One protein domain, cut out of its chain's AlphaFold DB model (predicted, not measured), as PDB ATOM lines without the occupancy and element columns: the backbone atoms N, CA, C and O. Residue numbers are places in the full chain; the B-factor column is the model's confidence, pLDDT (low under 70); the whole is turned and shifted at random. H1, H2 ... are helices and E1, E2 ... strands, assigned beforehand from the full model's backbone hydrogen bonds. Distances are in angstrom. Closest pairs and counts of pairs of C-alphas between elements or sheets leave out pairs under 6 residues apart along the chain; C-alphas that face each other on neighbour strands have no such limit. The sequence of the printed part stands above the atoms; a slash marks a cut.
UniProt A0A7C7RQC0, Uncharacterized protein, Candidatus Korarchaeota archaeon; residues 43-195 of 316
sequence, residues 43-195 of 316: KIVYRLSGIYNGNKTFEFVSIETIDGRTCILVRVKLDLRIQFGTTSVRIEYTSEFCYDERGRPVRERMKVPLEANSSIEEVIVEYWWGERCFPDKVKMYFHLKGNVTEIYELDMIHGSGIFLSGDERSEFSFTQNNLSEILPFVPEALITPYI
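What this domain is: This is residues 43 to 195 of the 316 residues of an uncharacterized protein of Candidatus Korarchaeota archaeon (UniProt A0A7C7RQC0). One twisted wall of nine antiparallel strands, laid side by side in chain order, runs from the long strands E1, E2 and E3 to the short strands E8 and E9. After E9 the printed part folds back through a short helix, H1, and residues 183 to 195 lie over one face of the wall, while its other face is bare. The printed part has 153 residues with nine named strands, E1 to E9, followed by one named helix, and its class is mostly strand. It is compact, with a radius of gyration of the C-alphas of 16.2 A, and spans 47 by 41 by 30 A.

Where its parts are: E1 covers residues 54 to 66 and is 31.1 A long; its C-alpha 54 is at (-5.242, 28.242, 18.918). E2, residues 69 to 84, is 44.9 A long, and E3, residues 87 to 99, is 37.7 A long. E4 is residues 105 to 111 and E5 residues 122 to 128. E6, residues 137 to 144, is 23.5 A long, and E7, residues 147 to 155, is 24.0 A long. E8 is residues 160 to 165, and E9, residues 168 to 173, ends with C-alpha 173 at (23.126, 23.052, 36.613). H1 is residues 179 to 182, with C-alpha 182 at (15.982, 28.701, 34.359).

How they stand to each other: E1 to E9 form a meander, each strand the antiparallel neighbour of the one before, with E1 and E9 as edge strands. From edge to edge the strands' lines turn by 112 degrees. E1 bends by 76 degrees at residue 63, and in the hairpin of E1 and E2 N 59 and O 75 are within hydrogen-bond range at 2.7 A. In the hairpin of E2 and E3 N 76 and O 95 are 2.7 A apart. E3 and E4 stand at 147 degrees between directions, with N 96 and O 109 at 2.7 A. In the hairpin of E4 and E5 N 108 and O 125 are within hydrogen-bond range at 2.8 A, and in the hairpin of E5 and E6 N 126 and O 139 are within hydrogen-bond range at 2.8 A. E7 bends by 52 degrees at residue 150; N 140 of E6 and O 152 of E7 are 2.8 A apart. N 162 of E8 and O 153 of E7 are 2.8 A apart, as are N 161 of E8 and O 172 of E9. H1 is not on the sheet, but only just, with 4 pairs of C-alphas within 10 A, and it is apart from E1 to E8. With four residues H1 is too short for an O i to N i+4 pair; its one O i to N i+3 pair is within range.

The domain as a whole: The two C-alphas farthest apart, those of Gly 68 and Thr 86, are 51.4 A apart. The printed part has no cut and no long link. The mean pLDDT of the printed part is 70.7, and 65 residues are under 70, among them residues 43 to 74 and 76 to 93.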
ATOM      1  N   LYS A  43      11.400  16.496  -1.833       25.44
ATOM      2  CA  LYS A  43      11.182  17.698  -1.010       25.44
ATOM      3  C   LYS A  43       9.858  17.566  -0.227       25.44
ATOM      4  O   LYS A  43       8.975  16.895  -0.761       25.44
ATOM      5  N   ILE A  44       9.717  18.263   0.926       26.11
ATOM      6  CA  ILE A  44       8.485  18.888   1.522       26.11
ATOM      7  C   ILE A  44       8.242  18.618   3.054       26.11
ATOM      8  O   ILE A  44       8.124  17.473   3.464       26.11
ATOM      9  N   VAL A  45       8.124  19.729   3.825       25.72
ATOM     10  CA  VAL A  45       7.304  20.173   5.021       25.72
ATOM     11  C   VAL A  45       6.786  19.237   6.119       25.72
ATOM     12  O   VAL A  45       6.292  18.149   5.849       25.72
ATOM     13  N   TYR A  46       6.752  19.771   7.358       29.80
ATOM     14  CA  TYR A  46       6.366  19.117   8.622       29.80
ATOM     15  C   TYR A  46       5.418  19.946   9.514       29.80
ATOM     16  O   TYR A  46       5.385  21.149   9.344       29.80
ATOM     17  N   ARG A  47       4.720  19.315  10.491       25.33
ATOM     18  CA  ARG A  47       3.928  19.906  11.612       25.33
ATOM     19  C   ARG A  47       4.090  19.078  12.882       25.33
ATOM     20  O   ARG A  47       3.895  17.870  12.833       25.33
ATOM     21  N   LEU A  48       4.382  19.751  13.995       26.31
ATOM     22  CA  LEU A  48       4.464  19.209  15.360       26.31
ATOM     23  C   LEU A  48       3.690  20.093  16.356       26.31
ATOM     24  O   LEU A  48       3.566  21.301  16.186       26.31
ATOM     25  N   SER A  49       3.071  19.494  17.365       24.28
ATOM     26  CA  SER A  49       2.095  20.110  18.279       24.28
ATOM     27  C   SER A  49       2.733  20.736  19.523       24.28
ATOM     28  O   SER A  49       3.536  20.082  20.164       24.28
ATOM     29  N   GLY A  50       2.278  21.937  19.904       24.83
ATOM     30  CA  GLY A  50       2.395  22.490  21.266       24.83
ATOM     31  C   GLY A  50       0.993  22.834  21.801       24.83
ATOM     32  O   GLY A  50       0.061  23.021  21.004       24.83
ATOM     33  N   ILE A  51       0.811  22.864  23.123       29.61
ATOM     34  CA  ILE A  51      -0.500  22.951  23.793       29.61
ATOM     35  C   ILE A  51      -0.970  24.388  23.936       29.61
ATOM     36  O   ILE A  51      -0.473  25.131  24.767       29.61
ATOM     37  N   TYR A  52      -1.977  24.762  23.140       33.88
ATOM     38  CA  TYR A  52      -2.637  26.062  23.233       33.88
ATOM     39  C   TYR A  52      -4.058  26.024  22.641       33.88
ATOM     40  O   TYR A  52      -4.358  25.199  21.770       33.88
ATOM     41  N   ASN A  53      -4.929  26.941  23.079       34.56
ATOM     42  CA  ASN A  53      -6.236  27.201  22.466       34.56
ATOM     43  C   ASN A  53      -6.026  28.118  21.242       34.56
ATOM     44  O   ASN A  53      -6.022  29.347  21.344       34.56
ATOM     45  N   GLY A  54      -5.715  27.514  20.094       39.56
ATOM     46  CA  GLY A  54      -5.242  28.242  18.918       39.56
ATOM     47  C   GLY A  54      -4.988  27.363  17.691       39.56
ATOM     48  O   GLY A  54      -5.019  26.134  17.770       39.56
ATOM     49  N   ASN A  55      -4.722  27.991  16.545       44.91
ATOM     50  CA  ASN A  55      -4.378  27.309  15.298       44.91
ATOM     51  C   ASN A  55      -2.854  27.300  15.102       44.91
ATOM     52  O   ASN A  55      -2.259  28.344  14.855       44.91
ATOM     53  N   LYS A  56      -2.219  26.119  15.157       48.84
ATOM     54  CA  LYS A  56      -0.806  25.920  14.769       48.84
ATOM     55  C   LYS A  56      -0.745  25.411  13.327       48.84
ATOM     56  O   LYS A  56      -1.220  24.310  13.034       48.84
ATOM     57  N   THR A  57      -0.171  26.206  12.432       50.97
ATOM     58  CA  THR A  57       0.013  25.904  11.006       50.97
ATOM     59  C   THR A  57       1.493  25.808  10.681       50.97
ATOM     60  O   THR A  57       2.315  26.452  11.329       50.97
ATOM     61  N   PHE A  58       1.836  24.982   9.699       50.91
ATOM     62  CA  PHE A  58       3.212  24.797   9.273       50.91
ATOM     63  C   PHE A  58       3.321  24.907   7.762       50.91
ATOM     64  O   PHE A  58       2.507  24.354   7.030       50.91
ATOM     65  N   GLU A  59       4.347  25.600   7.306       51.75
ATOM     66  CA  GLU A  59       4.519  26.054   5.943       51.75
ATOM     67  C   GLU A  59       5.908  25.667   5.437       51.75
ATOM     68  O   GLU A  59       6.917  25.897   6.101       51.75
ATOM     69  N   PHE A  60       5.970  25.092   4.233       50.84
ATOM     70  CA  PHE A  60       7.242  24.984   3.526       50.84
ATOM     71  C   PHE A  60       7.794  26.359   3.247       50.84
ATOM     72  O   PHE A  60       7.077  27.180   2.681       50.84
ATOM     73  N   VAL A  61       9.082  26.552   3.482       60.56
ATOM     74  CA  VAL A  61       9.757  27.726   2.941       60.56
ATOM     75  C   VAL A  61      10.663  27.297   1.793       60.56
ATOM     76  O   VAL A  61      10.419  27.629   0.632       60.56
ATOM     77  N   SER A  62      11.679  26.495   2.092       57.81
ATOM     78  CA  SER A  62      12.785  26.220   1.171       57.81
ATOM     79  C   SER A  62      13.558  24.962   1.590       57.81
ATOM     80  O   SER A  62      13.337  24.379   2.650       57.81
ATOM     81  N   ILE A  63      14.428  24.482   0.696       63.88
ATOM     82  CA  ILE A  63      15.555  23.629   1.092       63.88
ATOM     83  C   ILE A  63      16.753  24.565   1.109       63.88
ATOM     84  O   ILE A  63      16.984  25.250   0.111       63.88
ATOM     85  N   GLU A  64      17.483  24.586   2.213       66.38
ATOM     86  CA  GLU A  64      18.636  25.461   2.410       66.38
ATOM     87  C   GLU A  64      19.861  24.640   2.779       66.38
ATOM     88  O   GLU A  64      19.756  23.495   3.216       66.38
ATOM     89  N   THR A  65      21.036  25.225   2.589       68.31
ATOM     90  CA  THR A  65      22.282  24.673   3.110       68.31
ATOM     91  C   THR A  65      22.758  25.600   4.214       68.31
ATOM     92  O   THR A  65      23.139  26.734   3.936       68.31
ATOM     93  N   ILE A  66      22.727  25.121   5.458       68.38
ATOM     94  CA  ILE A  66      23.218  25.847   6.634       68.38
ATOM     95  C   ILE A  66      24.429  25.080   7.164       68.38
ATOM     96  O   ILE A  66      24.353  23.868   7.361       68.38
ATOM     97  N   ASP A  67      25.567  25.763   7.305       68.50
ATOM     98  CA  ASP A  67      26.840  25.190   7.776       68.50
ATOM     99  C   ASP A  67      27.250  23.895   7.051       68.50
ATOM    100  O   ASP A  67      27.690  22.909   7.645       68.50
ATOM    101  N   GLY A  68      27.057  23.875   5.726       69.12
ATOM    102  CA  GLY A  68      27.384  22.730   4.871       69.12
ATOM    103  C   GLY A  68      26.410  21.549   4.966       69.12
ATOM    104  O   GLY A  68      26.655  20.516   4.344       69.12
ATOM    105  N   ARG A  69      25.301  21.679   5.705       65.81
ATOM    106  CA  ARG A  69      24.249  20.658   5.814       65.81
ATOM    107  C   ARG A  69      22.996  21.106   5.082       65.81
ATOM    108  O   ARG A  69      22.475  22.190   5.328       65.81
ATOM    109  N   THR A  70      22.490  20.252   4.198       67.25
ATOM    110  CA  THR A  70      21.179  20.456   3.580       67.25
ATOM    111  C   THR A  70      20.093  20.263   4.630       67.25
ATOM    112  O   THR A  70      20.054  19.232   5.302       67.25
ATOM    113  N   CYS A  71      19.201  21.238   4.758       67.06
ATOM    114  CA  CYS A  71      18.059  21.170   5.647       67.06
ATOM    115  C   CYS A  71      16.775  21.652   4.974       67.06
ATOM    116  O   CYS A  71      16.776  22.349   3.958       67.06
ATOM    117  N   ILE A  72      15.657  21.249   5.561       61.75
ATOM    118  CA  ILE A  72      14.314  21.627   5.140       61.75
ATOM    119  C   ILE A  72      13.864  22.769   6.046       61.75
ATOM    120  O   ILE A  72      13.654  22.545   7.239       61.75
ATOM    121  N   LEU A  73      13.709  23.969   5.483       65.94
ATOM    122  CA  LEU A  73      13.195  25.126   6.205       65.94
ATOM    123  C   LEU A  73      11.660  25.081   6.239       65.94
ATOM    124  O   LEU A  73      10.985  25.035   5.202       65.94
ATOM    125  N   VAL A  74      11.113  25.100   7.448       62.12
ATOM    126  CA  VAL A  74       9.685  25.026   7.752       62.12
ATOM    127  C   VAL A  74       9.313  26.196   8.646       62.12
ATOM    128  O   VAL A  74       9.872  26.357   9.724       62.12
ATOM    129  N   ARG A  75       8.333  26.997   8.239       70.81
ATOM    130  CA  ARG A  75       7.762  28.056   9.067       70.81
ATOM    131  C   ARG A  75       6.572  27.526   9.846       70.81
ATOM    132  O   ARG A  75       5.740  26.818   9.303       70.81
ATOM    133  N   VAL A  76       6.454  27.907  11.101       65.12
ATOM    134  CA  VAL A  76       5.396  27.529  12.028       65.12
ATOM    135  C   VAL A  76       4.706  28.800  12.458       65.12
ATOM    136  O   VAL A  76       5.356  29.682  13.004       65.12
ATOM    137  N   LYS A  77       3.404  28.905  12.210       62.28
ATOM    138  CA  LYS A  77       2.589  30.025  12.685       62.28
ATOM    139  C   LYS A  77       1.607  29.507  13.720       62.28
ATOM    140  O   LYS A  77       0.842  28.588  13.426       62.28
ATOM    141  N   LEU A  78       1.633  30.079  14.910       58.81
ATOM    142  CA  LEU A  78       0.744  29.740  16.011       58.81
ATOM    143  C   LEU A  78      -0.138  30.951  16.307       58.81
ATOM    144  O   LEU A  78       0.346  31.968  16.780       58.81
ATOM    145  N   ASP A  79      -1.426  30.826  16.017       56.41
ATOM    146  CA  ASP A  79      -2.440  31.839  16.303       56.41
ATOM    147  C   ASP A  79      -3.177  31.460  17.588       56.41
ATOM    148  O   ASP A  79      -3.992  30.535  17.589       56.41
ATOM    149  N   LEU A  80      -2.854  32.142  18.682       52.56
ATOM    150  CA  LEU A  80      -3.452  31.935  19.992       52.56
ATOM    151  C   LEU A  80      -4.606  32.888  20.207       52.56
ATOM    152  O   LEU A  80      -4.463  34.093  20.025       52.56
ATOM    153  N   ARG A  81      -5.733  32.357  20.683       50.28
ATOM    154  CA  ARG A  81      -6.832  33.174  21.190       50.28
ATOM    155  C   ARG A  81      -6.980  32.929  22.676       50.28
ATOM    156  O   ARG A  81      -7.463  31.882  23.099       50.28
ATOM    157  N   ILE A  82      -6.578  33.917  23.462       45.78
ATOM    158  CA  ILE A  82      -6.712  33.894  24.913       45.78
ATOM    159  C   ILE A  82      -7.969  34.683  25.272       45.78
ATOM    160  O   ILE A  82      -8.079  35.868  24.955       45.78
ATOM    161  N   GLN A  83      -8.947  34.021  25.888       38.41
ATOM    162  CA  GLN A  83     -10.157  34.670  26.395       38.41
ATOM    163  C   GLN A  83      -9.962  35.092  27.853       38.41
ATOM    164  O   GLN A  83      -9.667  34.261  28.709       38.41
ATOM    165  N   PHE A  84     -10.190  36.373  28.130       38.97
ATOM    166  CA  PHE A  84     -10.254  36.959  29.465       38.97
ATOM    167  C   PHE A  84     -11.656  37.549  29.672       38.97
ATOM    168  O   PHE A  84     -11.945  38.680  29.267       38.97
ATOM    169  N   GLY A  85     -12.567  36.770  30.261       46.09
ATOM    170  CA  GLY A  85     -13.966  37.179  30.429       46.09
ATOM    171  C   GLY A  85     -14.656  37.421  29.080       46.09
ATOM    172  O   GLY A  85     -14.772  36.506  28.272       46.09
ATOM    173  N   THR A  86     -15.108  38.653  28.826       39.00
ATOM    174  CA  THR A  86     -15.718  39.066  27.543       39.00
ATOM    175  C   THR A  86     -14.702  39.529  26.497       39.00
ATOM    176  O   THR A  86     -15.076  39.774  25.351       39.00
ATOM    177  N   THR A  87     -13.425  39.655  26.863       33.97
ATOM    178  CA  THR A  87     -12.359  40.096  25.957       33.97
ATOM    179  C   THR A  87     -11.575  38.910  25.410       33.97
ATOM    180  O   THR A  87     -11.336  37.930  26.112       33.97
ATOM    181  N   SER A  88     -11.172  38.982  24.142       47.28
ATOM    182  CA  SER A  88     -10.292  37.991  23.521       47.28
ATOM    183  C   SER A  88      -9.051  38.676  22.975       47.28
ATOM    184  O   SER A  88      -9.169  39.584  22.151       47.28
ATOM    185  N   VAL A  89      -7.878  38.214  23.394       50.94
ATOM    186  CA  VAL A  89      -6.590  38.645  22.857       50.94
ATOM    187  C   VAL A  89      -6.126  37.603  21.854       50.94
ATOM    188  O   VAL A  89      -6.132  36.404  22.140       50.94
ATOM    189  N   ARG A  90      -5.754  38.066  20.663       58.22
ATOM    190  CA  ARG A  90      -5.142  37.237  19.632       58.22
ATOM    191  C   ARG A  90      -3.638  37.483  19.649       58.22
ATOM    192  O   ARG A  90      -3.237  38.637  19.580       58.22
ATOM    193  N   ILE A  91      -2.838  36.428  19.743       55.91
ATOM    194  CA  ILE A  91      -1.375  36.515  19.686       55.91
ATOM    195  C   ILE A  91      -0.893  35.577  18.587       55.91
ATOM    196  O   ILE A  91      -1.168  34.380  18.634       55.91
ATOM    197  N   GLU A  92      -0.186  36.116  17.598       63.06
ATOM    198  CA  GLU A  92       0.394  35.330  16.511       63.06
ATOM    199  C   GLU A  92       1.901  35.170  16.716       63.06
ATOM    200  O   GLU A  92       2.650  36.144  16.704       63.06
ATOM    201  N   TYR A  93       2.361  33.929  16.856       64.56
ATOM    202  CA  TYR A  93       3.780  33.586  16.886       64.56
ATOM    203  C   TYR A  93       4.200  33.028  15.537       64.56
ATOM    204  O   TYR A  93       3.464  32.255  14.919       64.56
ATOM    205  N   THR A  94       5.403  33.383  15.095       73.69
ATOM    206  CA  THR A  94       6.023  32.779  13.917       73.69
ATOM    207  C   THR A  94       7.425  32.292  14.259       73.69
ATOM    208  O   THR A  94       8.279  33.088  14.648       73.69
ATOM    209  N   SER A  95       7.661  31.001  14.044       72.88
ATOM    210  CA  SER A  95       8.973  30.363  14.158       72.88
ATOM    211  C   SER A  95       9.385  29.740  12.828       72.88
ATOM    212  O   SER A  95       8.541  29.331  12.040       72.88
ATOM    213  N   GLU A  96      10.674  29.640  12.554       82.62
ATOM    214  CA  GLU A  96      11.245  28.979  11.385       82.62
ATOM    215  C   GLU A  96      12.231  27.912  11.856       82.62
ATOM    216  O   GLU A  96      13.163  28.198  12.596       82.62
ATOM    217  N   PHE A  97      12.018  26.672  11.434       79.00
ATOM    218  CA  PHE A  97      12.825  25.517  11.794       79.00
ATOM    219  C   PHE A  97      13.532  24.977  10.563       79.00
ATOM    220  O   PHE A  97      12.909  24.741   9.531       79.00
ATOM    221  N   CYS A  98      14.820  24.715  10.691       78.81
ATOM    222  CA  CYS A  98      15.626  24.006   9.709       78.81
ATOM    223  C   CYS A  98      15.809  22.574  10.224       78.81
ATOM    224  O   CYS A  98      16.421  22.363  11.271       78.81
ATOM    225  N   TYR A  99      15.232  21.596   9.522       73.00
ATOM    226  CA  TYR A  99      15.290  20.175   9.885       73.00
ATOM    227  C   TYR A  99      16.295  19.416   9.019       73.00
ATOM    228  O   TYR A  99      16.307  19.591   7.799       73.00
ATOM    229  N   ASP A 100      17.101  18.545   9.626       70.56
ATOM    230  CA  ASP A 100      18.000  17.647   8.893       70.56
ATOM    231  C   ASP A 100      17.239  16.540   8.131       70.56
ATOM    232  O   ASP A 100      16.016  16.404   8.217       70.56
ATOM    233  N   GLU A 101      17.969  15.708   7.387       64.88
ATOM    234  CA  GLU A 101      17.403  14.587   6.619       64.88
ATOM    235  C   GLU A 101      16.713  13.521   7.484       64.88
ATOM    236  O   GLU A 101      15.925  12.723   6.975       64.88
ATOM    237  N   ARG A 102      16.998  13.489   8.790       64.19
ATOM    238  CA  ARG A 102      16.332  12.609   9.755       64.19
ATOM    239  C   ARG A 102      15.092  13.280  10.356       64.19
ATOM    240  O   ARG A 102      14.341  12.629  11.072       64.19
ATOM    241  N   GLY A 103      14.829  14.549  10.061       65.12
ATOM    242  CA  GLY A 103      13.724  15.304  10.646       65.12
ATOM    243  C   GLY A 103      14.024  15.823  12.053       65.12
ATOM    244  O   GLY A 103      13.092  16.076  12.812       65.12
ATOM    245  N   ARG A 104      15.302  15.976  12.422       73.88
ATOM    246  CA  ARG A 104      15.722  16.617  13.677       73.88
ATOM    247  C   ARG A 104      15.947  18.113  13.436       73.88
ATOM    248  O   ARG A 104      16.597  18.454  12.446       73.88
ATOM    249  N   PRO A 105      15.432  19.018  14.287       78.94
ATOM    250  CA  PRO A 105      15.680  20.447  14.126       78.94
ATOM    251  C   PRO A 105      17.158  20.728  14.389       78.94
ATOM    252  O   PRO A 105      17.665  20.379  15.447       78.94
ATOM    253  N   VAL A 106      17.862  21.332  13.439       85.69
ATOM    254  CA  VAL A 106      19.257  21.776  13.618       85.69
ATOM    255  C   VAL A 106      19.338  23.262  13.947       85.69
ATOM    256  O   VAL A 106      20.286  23.692  14.597       85.69
ATOM    257  N   ARG A 107      18.308  24.028  13.568       89.25
ATOM    258  CA  ARG A 107      18.144  25.430  13.944       89.25
ATOM    259  C   ARG A 107      16.667  25.791  14.062       89.25
ATOM    260  O   ARG A 107      15.860  25.332  13.256       89.25
ATOM    261  N   GLU A 108      16.339  26.631  15.030       86.81
ATOM    262  CA  GLU A 108      15.053  27.308  15.186       86.81
ATOM    263  C   GLU A 108      15.298  28.821  15.232       86.81
ATOM    264  O   GLU A 108      16.279  29.287  15.806       86.81
ATOM    265  N   ARG A 109      14.416  29.599  14.616       87.31
ATOM    266  CA  ARG A 109      14.382  31.056  14.694       87.31
ATOM    267  C   ARG A 109      12.962  31.476  15.027       87.31
ATOM    268  O   ARG A 109      12.071  31.287  14.209       87.31
ATOM    269  N   MET A 110      12.743  32.065  16.188       80.00
ATOM    270  CA  MET A 110      11.436  32.531  16.634       80.00
ATOM    271  C   MET A 110      11.421  34.052  16.707       80.00
ATOM    272  O   MET A 110      12.282  34.650  17.348       80.00
ATOM    273  N   LYS A 111      10.416  34.678  16.090       79.25
ATOM    274  CA  LYS A 111      10.131  36.097  16.322       79.25
ATOM    275  C   LYS A 111       9.227  36.235  17.535       79.25
ATOM    276  O   LYS A 111       8.173  35.598  17.588       79.25
ATOM    277  N   VAL A 112       9.632  37.072  18.481       67.25
ATOM    278  CA  VAL A 112       8.820  37.380  19.658       67.25
ATOM    279  C   VAL A 112       7.747  38.396  19.245       67.25
ATOM    280  O   VAL A 112       8.090  39.414  18.638       67.25
ATOM    281  N   PRO A 113       6.452  38.140  19.508       61.31
ATOM    282  CA  PRO A 113       5.387  39.074  19.157       61.31
ATOM    283  C   PRO A 113       5.577  40.426  19.851       61.31
ATOM    284  O   PRO A 113       5.937  40.482  21.029       61.31
ATOM    285  N   LEU A 114       5.290  41.516  19.136       59.66
ATOM    286  CA  LEU A 114       5.415  42.886  19.654       59.66
ATOM    287  C   LEU A 114       4.495  43.122  20.863       59.66
ATOM    288  O   LEU A 114       4.801  43.924  21.743       59.66
ATOM    289  N   GLU A 115       3.384  42.388  20.929       51.19
ATOM    290  CA  GLU A 115       2.395  42.445  22.001       51.19
ATOM    291  C   GLU A 115       2.908  41.874  23.332       51.19
ATOM    292  O   GLU A 115       2.295  42.116  24.372       51.19
ATOM    293  N   ALA A 116       4.032  41.148  23.335       45.69
ATOM    294  CA  ALA A 116       4.609  40.559  24.544       45.69
ATOM    295  C   ALA A 116       5.351  41.575  25.440       45.69
ATOM    296  O   ALA A 116       5.831  41.189  26.504       45.69
ATOM    297  N   ASN A 117       5.461  42.852  25.030       45.84
ATOM    298  CA  ASN A 117       6.191  43.925  25.732       45.84
ATOM    299  C   ASN A 117       7.575  43.469  26.244       45.84
ATOM    300  O   ASN A 117       7.977  43.737  27.376       45.84
ATOM    301  N   SER A 118       8.254  42.698  25.397       51.12
ATOM    302  CA  SER A 118       9.468  41.948  25.698       51.12
ATOM    303  C   SER A 118      10.710  42.751  25.298       51.12
ATOM    304  O   SER A 118      10.725  43.406  24.257       51.12
ATOM    305  N   SER A 119      11.778  42.662  26.095       60.41
ATOM    306  CA  SER A 119      13.120  43.178  25.767       60.41
ATOM    307  C   SER A 119      13.880  42.310  24.753       60.41
ATOM    308  O   SER A 119      15.065  42.531  24.526       60.41
ATOM    309  N   ILE A 120      13.217  41.317  24.159       64.38
ATOM    310  CA  ILE A 120      13.731  40.372  23.166       64.38
ATOM    311  C   ILE A 120      12.828  40.462  21.930       64.38
ATOM    312  O   ILE A 120      11.607  40.344  22.047       64.38
ATOM    313  N   GLU A 121      13.425  40.641  20.753       70.50
ATOM    314  CA  GLU A 121      12.722  40.663  19.460       70.50
ATOM    315  C   GLU A 121      12.765  39.300  18.760       70.50
ATOM    316  O   GLU A 121      11.836  38.915  18.047       70.50
ATOM    317  N   GLU A 122      13.855  38.561  18.942       82.06
ATOM    318  CA  GLU A 122      14.102  37.316  18.229       82.06
ATOM    319  C   GLU A 122      14.940  36.356  19.070       82.06
ATOM    320  O   GLU A 122      15.852  36.764  19.786       82.06
ATOM    321  N   VAL A 123      14.632  35.068  18.960       82.31
ATOM    322  CA  VAL A 123      15.399  33.984  19.571       82.31
ATOM    323  C   VAL A 123      15.870  33.052  18.467       82.31
ATOM    324  O   VAL A 123      15.070  32.601  17.647       82.31
ATOM    325  N   ILE A 124      17.163  32.745  18.443       90.19
ATOM    326  CA  ILE A 124      17.743  31.743  17.550       90.19
ATOM    327  C   ILE A 124      18.275  30.605  18.405       90.19
ATOM    328  O   ILE A 124      19.055  30.828  19.324       90.19
ATOM    329  N   VAL A 125      17.866  29.383  18.099       89.19
ATOM    330  CA  VAL A 125      18.313  28.181  18.794       89.19
ATOM    331  C   VAL A 125      19.046  27.289  17.811       89.19
ATOM    332  O   VAL A 125      18.549  27.017  16.721       89.19
ATOM    333  N   GLU A 126      20.218  26.815  18.198       93.94
ATOM    334  CA  GLU A 126      21.022  25.865  17.438       93.94
ATOM    335  C   GLU A 126      21.142  24.557  18.214       93.94
ATOM    336  O   GLU A 126      21.380  24.558  19.427       93.94
ATOM    337  N   TYR A 127      20.978  23.437  17.509       90.81
ATOM    338  CA  TYR A 127      20.951  22.107  18.108       90.81
ATOM    339  C   TYR A 127      22.037  21.213  17.521       90.81
ATOM    340  O   TYR A 127      22.124  21.008  16.305       90.81
ATOM    341  N   TRP A 128      22.795  20.567  18.401       92.88
ATOM    342  CA  TRP A 128      23.730  19.510  18.041       92.88
ATOM    343  C   TRP A 128      23.204  18.182  18.559       92.88
ATOM    344  O   TRP A 128      23.062  17.986  19.762       92.88
ATOM    345  N   TRP A 129      22.916  17.268  17.639       88.69
ATOM    346  CA  TRP A 129      22.354  15.957  17.945       88.69
ATOM    347  C   TRP A 129      23.415  14.864  17.872       88.69
ATOM    348  O   TRP A 129      24.080  14.731  16.841       88.69
ATOM    349  N   GLY A 130      23.491  14.035  18.910       87.25
ATOM    350  CA  GLY A 130      24.134  12.726  18.851       87.25
ATOM    351  C   GLY A 130      23.159  11.637  18.409       87.25
ATOM    352  O   GLY A 130      22.322  11.833  17.520       87.25
ATOM    353  N   GLU A 131      23.268  10.472  19.043       84.50
ATOM    354  CA  GLU A 131      22.400   9.310  18.798       84.50
ATOM    355  C   GLU A 131      21.161   9.268  19.706       84.50
ATOM    356  O   GLU A 131      20.260   8.454  19.499       84.50
ATOM    357  N   ARG A 132      21.104  10.142  20.717       83.31
ATOM    358  CA  ARG A 132      20.026  10.187  21.709       83.31
ATOM    359  C   ARG A 132      18.738  10.780  21.125       83.31
ATOM    360  O   ARG A 132      18.722  11.403  20.066       83.31
ATOM    361  N   CYS A 133      17.641  10.605  21.863       78.19
ATOM    362  CA  CYS A 133      16.332  11.170  21.507       78.19
ATOM    363  C   CYS A 133      16.223  12.681  21.790       78.19
ATOM    364  O   CYS A 133      15.206  13.277  21.463       78.19
ATOM    365  N   PHE A 134      17.246  13.295  22.379       85.81
ATOM    366  CA  PHE A 134      17.336  14.728  22.652       85.81
ATOM    367  C   PHE A 134      18.652  15.278  22.080       85.81
ATOM    368  O   PHE A 134      19.583  14.490  21.873       85.81
ATOM    369  N   PRO A 135      18.759  16.596  21.839       90.00
ATOM    370  CA  PRO A 135      20.030  17.226  21.496       90.00
ATOM    371  C   PRO A 135      21.086  16.967  22.579       90.00
ATOM    372  O   PRO A 135      20.756  16.875  23.757       90.00
ATOM    373  N   ASP A 136      22.355  16.885  22.186       94.31
ATOM    374  CA  ASP A 136      23.501  16.785  23.099       94.31
ATOM    375  C   ASP A 136      23.971  18.148  23.580       94.31
ATOM    376  O   ASP A 136      24.299  18.318  24.752       94.31
ATOM    377  N   LYS A 137      23.945  19.127  22.680       95.38
ATOM    378  CA  LYS A 137      24.249  20.516  22.987       95.38
ATOM    379  C   LYS A 137      23.201  21.415  22.362       95.38
ATOM    380  O   LYS A 137      22.727  21.142  21.255       95.38
ATOM    381  N   VAL A 138      22.884  22.500  23.058       93.88
ATOM    382  CA  VAL A 138      22.052  23.583  22.538       93.88
ATOM    383  C   VAL A 138      22.717  24.922  22.806       93.88
ATOM    384  O   VAL A 138      23.338  25.118  23.848       93.88
ATOM    385  N   LYS A 139      22.607  25.838  21.847       95.75
ATOM    386  CA  LYS A 139      22.932  27.250  22.040       95.75
ATOM    387  C   LYS A 139      21.712  28.081  21.705       95.75
ATOM    388  O   LYS A 139      21.074  27.847  20.685       95.75
ATOM    389  N   MET A 140      21.391  29.030  22.567       88.62
ATOM    390  CA  MET A 140      20.279  29.950  22.384       88.62
ATOM    391  C   MET A 140      20.822  31.366  22.365       88.62
ATOM    392  O   MET A 140      21.550  31.749  23.275       88.62
ATOM    393  N   TYR A 141      20.451  32.122  21.345       91.25
ATOM    394  CA  TYR A 141      20.836  33.506  21.130       91.25
ATOM    395  C   TYR A 141      19.587  34.366  21.218       91.25
ATOM    396  O   TYR A 141      18.644  34.181  20.445       91.25
ATOM    397  N   PHE A 142      19.581  35.303  22.153       83.31
ATOM    398  CA  PHE A 142      18.502  36.262  22.326       83.31
ATOM    399  C   PHE A 142      18.928  37.580  21.704       83.31
ATOM    400  O   PHE A 142      19.999  38.108  22.011       83.31
ATOM    401  N   HIS A 143      18.103  38.083  20.794       82.94
ATOM    402  CA  HIS A 143      18.380  39.281  20.027       82.94
ATOM    403  C   HIS A 143      17.466  40.431  20.443       82.94
ATOM    404  O   HIS A 143      16.243  40.282  20.514       82.94
ATOM    405  N   LEU A 144      18.067  41.608  20.602       77.38
ATOM    406  CA  LEU A 144      17.388  42.886  20.775       77.38
ATOM    407  C   LEU A 144      17.890  43.868  19.717       77.38
ATOM    408  O   LEU A 144      19.091  44.130  19.624       77.38
ATOM    409  N   LYS A 145      16.976  44.433  18.919       76.12
ATOM    410  CA  LYS A 145      17.290  45.384  17.837       76.12
ATOM    411  C   LYS A 145      18.363  44.854  16.878       76.12
ATOM    412  O   LYS A 145      19.228  45.597  16.420       76.12
ATOM    413  N   GLY A 146      18.330  43.547  16.615       73.69
ATOM    414  CA  GLY A 146      19.291  42.839  15.763       73.69
ATOM    415  C   GLY A 146      20.618  42.434  16.421       73.69
ATOM    416  O   GLY A 146      21.356  41.658  15.819       73.69
ATOM    417  N   ASN A 147      20.914  42.871  17.649       81.50
ATOM    418  CA  ASN A 147      22.137  42.496  18.365       81.50
ATOM    419  C   ASN A 147      21.883  41.331  19.320       81.50
ATOM    420  O   ASN A 147      20.855  41.315  19.990       81.50
ATOM    421  N   VAL A 148      22.828  40.392  19.421       81.88
ATOM    422  CA  VAL A 148      22.795  39.345  20.455       81.88
ATOM    423  C   VAL A 148      23.058  39.995  21.810       81.88
ATOM    424  O   VAL A 148      24.113  40.600  21.999       81.88
ATOM    425  N   THR A 149      22.113  39.878  22.737       82.75
ATOM    426  CA  THR A 149      22.231  40.418  24.099       82.75
ATOM    427  C   THR A 149      22.516  39.337  25.125       82.75
ATOM    428  O   THR A 149      23.292  39.571  26.043       82.75
ATOM    429  N   GLU A 150      21.926  38.156  24.951       85.44
ATOM    430  CA  GLU A 150      22.068  37.044  25.888       85.44
ATOM    431  C   GLU A 150      22.318  35.742  25.133       85.44
ATOM    432  O   GLU A 150      21.752  35.502  24.059       85.44
ATOM    433  N   ILE A 151      23.170  34.891  25.703       92.56
ATOM    434  CA  ILE A 151      23.479  33.567  25.170       92.56
ATOM    435  C   ILE A 151      23.340  32.537  26.282       92.56
ATOM    436  O   ILE A 151      23.930  32.683  27.350       92.56
ATOM    437  N   TYR A 152      22.617  31.460  25.994       89.94
ATOM    438  CA  TYR A 152      22.609  30.262  26.826       89.94
ATOM    439  C   TYR A 152      23.280  29.126  26.064       89.94
ATOM    440  O   TYR A 152      22.831  28.748  24.983       89.94
ATOM    441  N   GLU A 153      24.344  28.560  26.625       97.12
ATOM    442  CA  GLU A 153      24.936  27.311  26.151       97.12
ATOM    443  C   GLU A 153      24.557  26.181  27.102       97.12
ATOM    444  O   GLU A 153      24.832  26.270  28.292       97.12
ATOM    445  N   LEU A 154      23.947  25.118  26.585       96.19
ATOM    446  CA  LEU A 154      23.455  23.987  27.366       96.19
ATOM    447  C   LEU A 154      24.168  22.706  26.935       96.19
ATOM    448  O   LEU A 154      24.113  22.326  25.763       96.19
ATOM    449  N   ASP A 155      24.792  22.025  27.888       95.88
ATOM    450  CA  ASP A 155      25.229  20.640  27.774       95.88
ATOM    451  C   ASP A 155      24.123  19.729  28.323       95.88
ATOM    452  O   ASP A 155      23.921  19.573  29.530       95.88
ATOM    453  N   MET A 156      23.383  19.119  27.403       92.12
ATOM    454  CA  MET A 156      22.251  18.250  27.714       92.12
ATOM    455  C   MET A 156      22.692  16.833  28.116       92.12
ATOM    456  O   MET A 156      21.852  15.997  28.452       92.12
ATOM    457  N   ILE A 157      23.983  16.498  28.006       92.12
ATOM    458  CA  ILE A 157      24.534  15.234  28.509       92.12
ATOM    459  C   ILE A 157      24.776  15.361  30.008       92.12
ATOM    460  O   ILE A 157      24.335  14.504  30.773       92.12
ATOM    461  N   HIS A 158      25.443  16.437  30.417       94.50
ATOM    462  CA  HIS A 158      25.862  16.636  31.801       94.50
ATOM    463  C   HIS A 158      24.859  17.442  32.637       94.50
ATOM    464  O   HIS A 158      25.001  17.494  33.856       94.50
ATOM    465  N   GLY A 159      23.841  18.045  32.010       93.44
ATOM    466  CA  GLY A 159      22.862  18.879  32.708       93.44
ATOM    467  C   GLY A 159      23.498  20.154  33.256       93.44
ATOM    468  O   GLY A 159      23.228  20.549  34.387       93.44
ATOM    469  N   SER A 160      24.389  20.768  32.481       97.00
ATOM    470  CA  SER A 160      25.108  21.985  32.858       97.00
ATOM    471  C   SER A 160      24.978  23.040  31.773       97.00
ATOM    472  O   SER A 160      24.890  22.732  30.583       97.00
ATOM    473  N   GLY A 161      24.934  24.302  32.174       96.69
ATOM    474  CA  GLY A 161      24.770  25.416  31.265       96.69
ATOM    475  C   GLY A 161      25.610  26.622  31.646       96.69
ATOM    476  O   GLY A 161      26.084  26.758  32.774       96.69
ATOM    477  N   ILE A 162      25.807  27.488  30.661       97.00
ATOM    478  CA  ILE A 162      26.504  28.762  30.790       97.00
ATOM    479  C   ILE A 162      25.570  29.840  30.256       97.00
ATOM    480  O   ILE A 162      25.086  29.739  29.129       97.00
ATOM    481  N   PHE A 163      25.340  30.869  31.060       92.44
ATOM    482  CA  PHE A 163      24.688  32.108  30.665       92.44
ATOM    483  C   PHE A 163      25.748  33.180  30.418       92.44
ATOM    484  O   PHE A 163      26.672  33.331  31.222       92.44
ATOM    485  N   LEU A 164      25.618  33.899  29.306       93.06
ATOM    486  CA  LEU A 164      26.478  35.016  28.928       93.06
ATOM    487  C   LEU A 164      25.616  36.242  28.612       93.06
ATOM    488  O   LEU A 164      24.715  36.149  27.776       93.06
ATOM    489  N   SER A 165      25.926  37.384  29.225       87.81
ATOM    490  CA  SER A 165      25.298  38.679  28.927       87.81
ATOM    491  C   SER A 165      26.308  39.809  29.125       87.81
ATOM    492  O   SER A 165      26.744  40.086  30.242       87.81
ATOM    493  N   GLY A 166      26.747  40.438  28.031       86.31
ATOM    494  CA  GLY A 166      27.879  41.371  28.070       86.31
ATOM    495  C   GLY A 166      29.146  40.698  28.617       86.31
ATOM    496  O   GLY A 166      29.604  39.707  28.054       86.31
ATOM    497  N   ASP A 167      29.681  41.227  29.719       87.94
ATOM    498  CA  ASP A 167      30.843  40.664  30.427       87.94
ATOM    499  C   ASP A 167      30.452  39.652  31.526       87.94
ATOM    500  O   ASP A 167      31.321  39.035  32.149       87.94
ATOM    501  N   GLU A 168      29.153  39.471  31.793       92.50
ATOM    502  CA  GLU A 168      28.669  38.525  32.794       92.50
ATOM    503  C   GLU A 168      28.711  37.095  32.245       92.50
ATOM    504  O   GLU A 168      28.190  36.805  31.165       92.50
ATOM    505  N   ARG A 169      29.316  36.188  33.020       96.12
ATOM    506  CA  ARG A 169      29.330  34.749  32.760       96.12
ATOM    507  C   ARG A 169      28.926  34.001  34.020       96.12
ATOM    508  O   ARG A 169      29.653  34.035  35.011       96.12
ATOM    509  N   SER A 170      27.835  33.251  33.928       95.38
ATOM    510  CA  SER A 170      27.277  32.492  35.048       95.38
ATOM    511  C   SER A 170      27.092  31.032  34.651       95.38
ATOM    512  O   SER A 170      26.494  30.728  33.621       95.38
ATOM    513  N   GLU A 171      27.630  30.114  35.452       97.19
ATOM    514  CA  GLU A 171      27.445  28.671  35.268       97.19
ATOM    515  C   GLU A 171      26.270  28.185  36.116       97.19
ATOM    516  O   GLU A 171      26.063  28.654  37.235       97.19
ATOM    517  N   PHE A 172      25.503  27.232  35.594       93.19
ATOM    518  CA  PHE A 172      24.367  26.649  36.299       93.19
ATOM    519  C   PHE A 172      24.204  25.167  35.962       93.19
ATOM    520  O   PHE A 172      24.652  24.689  34.921       93.19
ATOM    521  N   SER A 173      23.519  24.443  36.842       95.50
ATOM    522  CA  SER A 173      23.126  23.052  36.613       95.50
ATOM    523  C   SER A 173      21.620  22.964  36.426       95.50
ATOM    524  O   SER A 173      20.860  23.713  37.041       95.50
ATOM    525  N   PHE A 174      21.175  22.028  35.597       90.38
ATOM    526  CA  PHE A 174      19.768  21.828  35.294       90.38
ATOM    527  C   PHE A 174      19.431  20.350  35.095       90.38
ATOM    528  O   PHE A 174      20.278  19.486  34.885       90.38
ATOM    529  N   THR A 175      18.136  20.076  35.121       85.38
ATOM    530  CA  THR A 175      17.523  18.835  34.653       85.38
ATOM    531  C   THR A 175      16.514  19.188  33.564       85.38
ATOM    532  O   THR A 175      16.042  20.318  33.493       85.38
ATOM    533  N   GLN A 176      16.099  18.230  32.734       75.12
ATOM    534  CA  GLN A 176      15.060  18.501  31.725       75.12
ATOM    535  C   GLN A 176      13.733  19.008  32.322       75.12
ATOM    536  O   GLN A 176      12.932  19.612  31.613       75.12
ATOM    537  N   ASN A 177      13.480  18.763  33.612       73.81
ATOM    538  CA  ASN A 177      12.228  19.135  34.265       73.81
ATOM    539  C   ASN A 177      12.205  20.571  34.794       73.81
ATOM    540  O   ASN A 177      11.116  21.110  34.933       73.81
ATOM    541  N   ASN A 178      13.360  21.187  35.064       75.94
ATOM    542  CA  ASN A 178      13.430  22.550  35.608       75.94
ATOM    543  C   ASN A 178      13.947  23.583  34.595       75.94
ATOM    544  O   ASN A 178      14.179  24.732  34.955       75.94
ATOM    545  N   LEU A 179      14.093  23.210  33.317       73.31
ATOM    546  CA  LEU A 179      14.503  24.140  32.258       73.31
ATOM    547  C   LEU A 179      13.596  25.377  32.174       73.31
ATOM    548  O   LEU A 179      14.096  26.462  31.906       73.31
ATOM    549  N   SER A 180      12.294  25.238  32.439       67.06
ATOM    550  CA  SER A 180      11.335  26.355  32.428       67.06
ATOM    551  C   SER A 180      11.498  27.336  33.587       67.06
ATOM    552  O   SER A 180      10.959  28.432  33.527       67.06
ATOM    553  N   GLU A 181      12.202  26.941  34.649       72.44
ATOM    554  CA  GLU A 181      12.511  27.813  35.788       72.44
ATOM    555  C   GLU A 181      13.802  28.612  35.554       72.44
ATOM    556  O   GLU A 181      14.037  29.612  36.223       72.44
ATOM    557  N   ILE A 182      14.640  28.160  34.614       72.12
ATOM    558  CA  ILE A 182      15.982  28.701  34.359       72.12
ATOM    559  C   ILE A 182      16.009  29.518  33.068       72.12
ATOM    560  O   ILE A 182      16.632  30.577  33.008       72.12
ATOM    561  N   LEU A 183      15.369  29.008  32.015       71.12
ATOM    562  CA  LEU A 183      15.382  29.622  30.699       71.12
ATOM    563  C   LEU A 183      14.159  30.525  30.515       71.12
ATOM    564  O   LEU A 183      13.044  30.111  30.836       71.12
ATOM    565  N   PRO A 184      14.321  31.700  29.884       66.81
ATOM    566  CA  PRO A 184      13.190  32.556  29.523       66.81
ATOM    567  C   PRO A 184      12.297  31.924  28.439       66.81
ATOM    568  O   PRO A 184      11.150  32.321  28.254       66.81
ATOM    569  N   PHE A 185      12.820  30.932  27.716       69.50
ATOM    570  CA  PHE A 185      12.120  30.164  26.694       69.50
ATOM    571  C   PHE A 185      12.655  28.729  26.688       69.50
ATOM    572  O   PHE A 185      13.866  28.529  26.698       69.50
ATOM    573  N   VAL A 186      11.777  27.725  26.642       70.50
ATOM    574  CA  VAL A 186      12.182  26.315  26.539       70.50
ATOM    575  C   VAL A 186      11.799  25.785  25.160       70.50
ATOM    576  O   VAL A 186      10.612  25.588  24.899       70.50
ATOM    577  N   PRO A 187      12.774  25.526  24.272       74.56
ATOM    578  CA  PRO A 187      12.485  24.951  22.969       74.56
ATOM    579  C   PRO A 187      11.879  23.548  23.079       74.56
ATOM    580  O   PRO A 187      12.355  22.715  23.853       74.56
ATOM    581  N   GLU A 188      10.894  23.247  22.228       72.50
ATOM    582  CA  GLU A 188      10.162  21.966  22.217       72.50
ATOM    583  C   GLU A 188      11.113  20.756  22.097       72.50
ATOM    584  O   GLU A 188      10.918  19.722  22.736       72.50
ATOM    585  N   ALA A 189      12.208  20.900  21.344       77.94
ATOM    586  CA  ALA A 189      13.205  19.849  21.146       77.94
ATOM    587  C   ALA A 189      13.993  19.460  22.415       77.94
ATOM    588  O   ALA A 189      14.647  18.418  22.421       77.94
ATOM    589  N   LEU A 190      13.960  20.271  23.481       78.44
ATOM    590  CA  LEU A 190      14.637  19.962  24.750       78.44
ATOM    591  C   LEU A 190      13.818  19.062  25.682       78.44
ATOM    592  O   LEU A 190      14.375  18.441  26.586       78.44
ATOM    593  N   ILE A 191      12.508  19.014  25.468       70.00
ATOM    594  CA  ILE A 191      11.523  18.432  26.390       70.00
ATOM    595  C   ILE A 191      10.695  17.329  25.735       70.00
ATOM    596  O   ILE A 191      10.257  16.408  26.422       70.00
ATOM    597  N   THR A 192      10.556  17.366  24.409       74.44
ATOM    598  CA  THR A 192       9.864  16.348  23.626       74.44
ATOM    599  C   THR A 192      10.900  15.476  22.914       74.44
ATOM    600  O   THR A 192      11.620  15.982  22.049       74.44
ATOM    601  N   PRO A 193      11.007  14.172  23.241       72.69
ATOM    602  CA  PRO A 193      11.977  13.304  22.594       72.69
ATOM    603  C   PRO A 193      11.652  13.153  21.109       72.69
ATOM    604  O   PRO A 193      10.507  12.931  20.713       72.69
ATOM    605  N   TYR A 194      12.688  13.209  20.280       77.94
ATOM    606  CA  TYR A 194      12.598  12.897  18.864       77.94
ATOM    607  C   TYR A 194      12.162  11.437  18.660       77.94
ATOM    608  O   TYR A 194      12.736  10.503  19.228       77.94
ATOM    609  N   ILE A 195      11.147  11.242  17.815       74.69
ATOM    610  CA  ILE A 195      10.599   9.928  17.477       74.69
ATOM    611  C   ILE A 195      11.068   9.542  16.074       74.69
ATOM    612  O   ILE A 195      10.559  10.039  15.069       74.69
TER     613      ILE A 195